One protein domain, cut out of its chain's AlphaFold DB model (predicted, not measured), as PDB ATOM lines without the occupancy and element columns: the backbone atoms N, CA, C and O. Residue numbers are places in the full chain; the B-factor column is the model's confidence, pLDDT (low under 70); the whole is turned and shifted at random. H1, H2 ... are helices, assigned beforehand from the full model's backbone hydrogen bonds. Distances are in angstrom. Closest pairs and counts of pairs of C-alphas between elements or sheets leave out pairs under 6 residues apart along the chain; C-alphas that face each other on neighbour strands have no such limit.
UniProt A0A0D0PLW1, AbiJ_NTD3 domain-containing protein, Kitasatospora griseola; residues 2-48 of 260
ATOM      1  N   LEU A   2     124.075  97.966 125.169       63.72
ATOM      2  CA  LEU A   2     123.334  97.979 123.891       63.72
ATOM      3  C   LEU A   2     123.313  96.640 123.111       63.72
ATOM      4  O   LEU A   2     122.293  96.260 122.558       63.72
ATOM      5  N   GLY A   3     124.419  95.884 123.091       61.41
ATOM      6  CA  GLY A   3     124.462  94.582 122.407       61.41
ATOM      7  C   GLY A   3     123.533  93.518 123.011       61.41
ATOM      8  O   GLY A   3     122.954  92.737 122.268       61.41
ATOM      9  N   LEU A   4     123.331  93.527 124.335       63.88
ATOM     10  CA  LEU A   4     122.396  92.613 125.005       63.88
ATOM     11  C   LEU A   4     120.936  92.992 124.733       63.88
ATOM     12  O   LEU A   4     120.108  92.105 124.562       63.88
ATOM     13  N   GLU A   5     120.627  94.288 124.649       71.31
ATOM     14  CA  GLU A   5     119.278  94.780 124.312       71.31
ATOM     15  C   GLU A   5     118.859  94.372 122.894       71.31
ATOM     16  O   GLU A   5     117.692  94.086 122.640       71.31
ATOM     17  N   LEU A   6     119.826  94.265 121.982       71.75
ATOM     18  CA  LEU A   6     119.613  93.774 120.619       71.75
ATOM     19  C   LEU A   6     119.585  92.234 120.530       71.75
ATOM     20  O   LEU A   6     119.299  91.682 119.469       71.75
ATOM     21  N   GLY A   7     119.840  91.525 121.637       76.75
ATOM     22  CA  GLY A   7     119.918  90.063 121.678       76.75
ATOM     23  C   GLY A   7     121.168  89.490 121.007       76.75
ATOM     24  O   GLY A   7     121.165  88.330 120.601       76.75
ATOM     25  N   LEU A   8     122.230  90.290 120.862       80.81
ATOM     26  CA  LEU A   8     123.496  89.826 120.300       80.81
ATOM     27  C   LEU A   8     124.237  88.945 121.318       80.81
ATOM     28  O   LEU A   8     124.253  89.269 122.513       80.81
ATOM     29  N   PRO A   9     124.896  87.860 120.871       79.81
ATOM     30  CA  PRO A   9     125.725  87.043 121.748       79.81
ATOM     31  C   PRO A   9     126.881  87.869 122.327       79.81
ATOM     32  O   PRO A   9     127.360  88.824 121.716       79.81
ATOM     33  N   ILE A  10     127.346  87.502 123.522       75.00
ATOM     34  CA  ILE A  10     128.484  88.176 124.155       75.00
ATOM     35  C   ILE A  10     129.761  87.736 123.419       75.00
ATOM     36  O   ILE A  10     130.050  86.537 123.392       75.00
ATOM     37  N   PRO A  11     130.535  88.658 122.814       72.44
ATOM     38  CA  PRO A  11     131.772  88.292 122.136       72.44
ATOM     39  C   PRO A  11     132.808  87.797 123.152       72.44
ATOM     40  O   PRO A  11     132.889  88.328 124.260       72.44
ATOM     41  N   ALA A  12     133.632  86.823 122.760       66.44
ATOM     42  CA  ALA A  12     134.752  86.360 123.580       66.44
ATOM     43  C   ALA A  12     135.692  87.529 123.946       66.44
ATOM     44  O   ALA A  12     135.949  88.424 123.131       66.44
ATOM     45  N   GLU A  13     136.185  87.546 125.188       62.09
ATOM     46  CA  GLU A  13     137.064  88.614 125.668       62.09
ATOM     47  C   GLU A  13     138.392  88.632 124.887       62.09
ATOM     48  O   GLU A  13     139.028  87.603 124.684       62.09
ATOM     49  N   GLY A  14     138.823  89.821 124.450       63.28
ATOM     50  CA  GLY A  14     140.169  90.047 123.905       63.28
ATOM     51  C   GLY A  14     140.325  90.097 122.378       63.28
ATOM     52  O   GLY A  14     141.409  90.440 121.914       63.28
ATOM     53  N   THR A  15     139.292  89.838 121.569       55.88
ATOM     54  CA  THR A  15     139.439  89.839 120.098       55.88
ATOM     55  C   THR A  15     138.873  91.088 119.420       55.88
ATOM     56  O   THR A  15     137.661  91.278 119.358       55.88
ATOM     57  N   GLY A  16     139.763  91.898 118.839       69.44
ATOM     58  CA  GLY A  16     139.450  92.843 117.761       69.44
ATOM     59  C   GLY A  16     138.827  94.192 118.145       69.44
ATOM     60  O   GLY A  16     138.502  94.494 119.296       69.44
ATOM     61  N   THR A  17     138.665  95.046 117.132       83.94
ATOM     62  CA  THR A  17     137.999  96.352 117.246       83.94
ATOM     63  C   THR A  17     136.505  96.192 117.562       83.94
ATOM     64  O   THR A  17     135.935  95.106 117.461       83.94
ATOM     65  N   LYS A  18     135.822  97.283 117.946       78.12
ATOM     66  CA  LYS A  18     134.361  97.258 118.174       78.12
ATOM     67  C   LYS A  18     133.590  96.720 116.955       78.12
ATOM     68  O   LYS A  18     132.670  95.935 117.140       78.12
ATOM     69  N   SER A  19     134.007  97.102 115.744       78.94
ATOM     70  CA  SER A  19     133.396  96.644 114.488       78.94
ATOM     71  C   SER A  19     133.573  95.135 114.286       78.94
ATOM     72  O   SER A  19     132.597  94.424 114.084       78.94
ATOM     73  N   GLN A  20     134.795  94.624 114.474       83.19
ATOM     74  CA  GLN A  20     135.090  93.192 114.342       83.19
ATOM     75  C   GLN A  20     134.305  92.338 115.347       83.19
ATOM     76  O   GLN A  20     133.849  91.248 115.013       83.19
ATOM     77  N   ARG A  21     134.104  92.842 116.572       82.06
ATOM     78  CA  ARG A  21     133.271  92.162 117.574       82.06
ATOM     79  C   ARG A  21     131.802  92.133 117.180       82.06
ATOM     80  O   ARG A  21     131.178  91.088 117.316       82.06
ATOM     81  N   LEU A  22     131.260  93.244 116.683       82.38
ATOM     82  CA  LEU A  22     129.881  93.299 116.196       82.38
ATOM     83  C   LEU A  22     129.673  92.343 115.017       82.38
ATOM     84  O   LEU A  22     128.728  91.563 115.024       82.38
ATOM     85  N   GLU A  23     130.589  92.351 114.050       84.06
ATOM     86  CA  GLU A  23     130.554  91.452 112.895       84.06
ATOM     87  C   GLU A  23     130.595  89.977 113.323       84.06
ATOM     88  O   GLU A  23     129.816  89.170 112.821       84.06
ATOM     89  N   ALA A  24     131.447  89.623 114.290       83.69
ATOM     90  CA  ALA A  24     131.496  88.273 114.845       83.69
ATOM     91  C   ALA A  24     130.187  87.879 115.551       83.69
ATOM     92  O   ALA A  24     129.734  86.748 115.401       83.69
ATOM     93  N   CYS A  25     129.555  88.807 116.281       84.62
ATOM     94  CA  CYS A  25     128.272  88.554 116.941       84.62
ATOM     95  C   CYS A  25     127.142  88.336 115.930       84.62
ATOM     96  O   CYS A  25     126.340  87.426 116.110       84.62
ATOM     97  N   LEU A  26     127.100  89.137 114.862       84.94
ATOM     98  CA  LEU A  26     126.116  88.988 113.789       84.94
ATOM     99  C   LEU A  26     126.316  87.670 113.031       84.94
ATOM    100  O   LEU A  26     125.355  86.948 112.811       84.94
ATOM    101  N   LYS A  27     127.562  87.300 112.704       85.12
ATOM    102  CA  LYS A  27     127.872  86.015 112.046       85.12
ATOM    103  C   LYS A  27     127.551  84.790 112.903       85.12
ATOM    104  O   LYS A  27     127.383  83.705 112.359       85.12
ATOM    105  N   ALA A  28     127.532  84.944 114.225       86.25
ATOM    106  CA  ALA A  28     127.207  83.866 115.151       86.25
ATOM    107  C   ALA A  28     125.693  83.657 115.328       86.25
ATOM    108  O   ALA A  28     125.294  82.652 115.917       86.25
ATOM    109  N   LEU A  29     124.855  84.586 114.856       86.31
ATOM    110  CA  LEU A  29     123.405  84.447 114.918       86.31
ATOM    111  C   LEU A  29     122.882  83.611 113.740       86.31
ATOM    112  O   LEU A  29     123.352  83.784 112.616       86.31
ATOM    113  N   PRO A  30     121.889  82.737 113.972       85.50
ATOM    114  CA  PRO A  30     121.109  82.149 112.887       85.50
ATOM    115  C   PRO A  30     120.237  83.218 112.201       85.50
ATOM    116  O   PRO A  30     120.012  84.298 112.756       85.50
ATOM    117  N   ASP A  31     119.724  82.918 111.004       81.44
ATOM    118  CA  ASP A  31     118.958  83.871 110.180       81.44
ATOM    119  C   ASP A  31     117.727  84.450 110.907       81.44
ATOM    120  O   ASP A  31     117.438  85.645 110.815       81.44
ATOM    121  N   ASP A  32     117.023  83.638 111.700       82.31
ATOM    122  CA  ASP A  32     115.902  84.080 112.539       82.31
ATOM    123  C   ASP A  32     116.356  85.003 113.683       82.31
ATOM    124  O   ASP A  32     115.667  85.966 114.032       82.31
ATOM    125  N   GLY A  33     117.546  84.754 114.233       84.12
ATOM    126  CA  GLY A  33     118.197  85.619 115.214       84.12
ATOM    127  C   GLY A  33     118.578  86.985 114.637       84.12
ATOM    128  O   GLY A  33     118.422  87.999 115.322       84.12
ATOM    129  N   LEU A  34     119.009  87.030 113.373       85.44
ATOM    130  CA  LEU A  34     119.297  88.277 112.657       85.44
ATOM    131  C   LEU A  34     118.033  89.113 112.441       85.44
ATOM    132  O   LEU A  34     118.047  90.313 112.718       85.44
ATOM    133  N   LEU A  35     116.931  88.483 112.025       87.44
ATOM    134  CA  LEU A  35     115.647  89.163 111.834       87.44
ATOM    135  C   LEU A  35     115.130  89.782 113.144       87.44
ATOM    136  O   LEU A  35     114.713  90.938 113.173       87.44
ATOM    137  N   GLN A  36     115.209  89.040 114.251       87.69
ATOM    138  CA  GLN A  36     114.805  89.554 115.562       87.69
ATOM    139  C   GLN A  36     115.703  90.697 116.045       87.69
ATOM    140  O   GLN A  36     115.207  91.659 116.630       87.69
ATOM    141  N   ALA A  37     117.016  90.611 115.820       88.88
ATOM    142  CA  ALA A  37     117.943  91.684 116.173       88.88
ATOM    143  C   ALA A  37     117.670  92.956 115.353       88.88
ATOM    144  O   ALA A  37     117.670  94.051 115.915       88.88
ATOM    145  N   ALA A  38     117.376  92.812 114.057       89.69
ATOM    146  CA  ALA A  38     116.963  93.908 113.184       89.69
ATOM    147  C   ALA A  38     115.657  94.566 113.661       89.69
ATOM    148  O   ALA A  38     115.603  95.788 113.782       89.69
ATOM    149  N   GLN A  39     114.641  93.773 114.016       88.88
ATOM    150  CA  GLN A  39     113.386  94.290 114.575       88.88
ATOM    151  C   GLN A  39     113.626  95.055 115.888       88.88
ATOM    152  O   GLN A  39     113.183  96.190 116.026       88.88
ATOM    153  N   ARG A  40     114.415  94.501 116.821       89.31
ATOM    154  CA  ARG A  40     114.774  95.195 118.076       89.31
ATOM    155  C   ARG A  40     115.554  96.485 117.836       89.31
ATOM    156  O   ARG A  40     115.425  97.423 118.618       89.31
ATOM    157  N   LEU A  41     116.378  96.532 116.789       89.31
ATOM    158  CA  LEU A  41     117.112  97.732 116.403       89.31
ATOM    159  C   LEU A  41     116.162  98.830 115.908       89.31
ATOM    160  O   LEU A  41     116.342  99.982 116.293       89.31
ATOM    161  N   LEU A  42     115.156  98.469 115.105       88.50
ATOM    162  CA  LEU A  42     114.110  99.386 114.636       88.50
ATOM    163  C   LEU A  42     113.217  99.885 115.783       88.50
ATOM    164  O   LEU A  42     112.865 101.060 115.808       88.50
ATOM    165  N   ASP A  43     112.903  99.022 116.751       87.62
ATOM    166  CA  ASP A  43     112.062  99.362 117.908       87.62
ATOM    167  C   ASP A  43     112.828 100.103 119.022       87.62
ATOM    168  O   ASP A  43     112.231 100.577 119.994       87.62
ATOM    169  N   SER A  44     114.160 100.190 118.927       85.12
ATOM    170  CA  SER A  44     114.990 100.744 119.994       85.12
ATOM    171  C   SER A  44     114.850 102.267 120.085       85.12
ATOM    172  O   SER A  44     115.222 102.978 119.150       85.12
ATOM    173  N   PRO A  45     114.461 102.826 121.247       76.19
ATOM    174  CA  PRO A  45     114.451 104.276 121.441       76.19
ATOM    175  C   PRO A  45     115.867 104.863 121.556       76.19
ATOM    176  O   PRO A  45     116.050 106.078 121.479       76.19
ATOM    177  N   HIS A  46     116.880 104.019 121.772       75.44
ATOM    178  CA  HIS A  46     118.257 104.434 122.037       75.44
ATOM    179  C   HIS A  46     119.138 104.442 120.786       75.44
ATOM    180  O   HIS A  46     120.180 105.102 120.783       75.44
ATOM    181  N   VAL A  47     118.736 103.738 119.723       77.31
ATOM    182  CA  VAL A  47     119.484 103.674 118.466       77.31
ATOM    183  C   VAL A  47     118.656 104.279 117.347       77.31
ATOM    184  O   VAL A  47     117.650 103.731 116.927       77.31
ATOM    185  N   SER A  48     119.100 105.422 116.828       75.69
ATOM    186  CA  SER A  48     118.470 106.036 115.661       75.69
ATOM    187  C   SER A  48     119.114 105.524 114.375       75.69
ATOM    188  O   SER A  48     120.129 106.069 113.942       75.69
TER     189      SER A  48
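AT A GLANCE: This is residues 2 to 48 of the 260 residues of the protein "AbiJ_NTD3 domain-containing protein" of Kitasatospora griseola (UniProt A0A0D0PLW1). The two longer helices, H3 and H2, make an open V, joined at its point by residues 28 to 30. The one-turn helix H1 and the long link after it, residues 6 to 17, run over one side of the V, from near H3 across to H2 and round to where H2 begins. The printed part has 47 residues with three named helices, in the order H1, H2, H3, and no named strand; its class is all helix. It is compact, with a radius of gyration of the C-alphas of 10.8 A, and spans 30 by 23 by 13 A.

HOW THE PARTS SIT: The longest helix, H3, residues 31 to 43, is close to but not clearly touching H2, residues 18 to 27. Their closest C-alphas, those of Leu 34 and Leu 26, are 6.9 A apart. The two run opposite ways at a steep tilt of 51 degrees, with their centres 15.0 A apart. H1, residues 2 to 5, is also close to but not clearly touching H3; the closest C-alphas, those of Glu 5 and Arg 40, are 7.7 A apart. H1 and H2 are only just apart, with their closest C-alphas at 8.3 A. In H2 and H3 every O i to N i+4 pair is within hydrogen-bond range, while H1 is too short for such a pair.

IN THESE COORDINATES: H3 measures 18.6 A from C-alpha 31 at (118.958, 83.871, 110.180) to C-alpha 43 at (112.062, 99.362, 117.908). H2 measures 14.4 A and begins at C-alpha 18, at (134.361, 97.258, 118.174). H1 measures 5.2 A from C-alpha 2 to C-alpha 5.

THE WHOLE: The two C-alphas farthest apart, those of Gly 14 and Asp 43, are 30.2 A apart. The printed part has no cut. The link from H1 to H2 is long, and that from H2 to H3 is tight. The mean pLDDT of the printed part is 79.2; residues 2 to 4 and 12 to 16 are under 70.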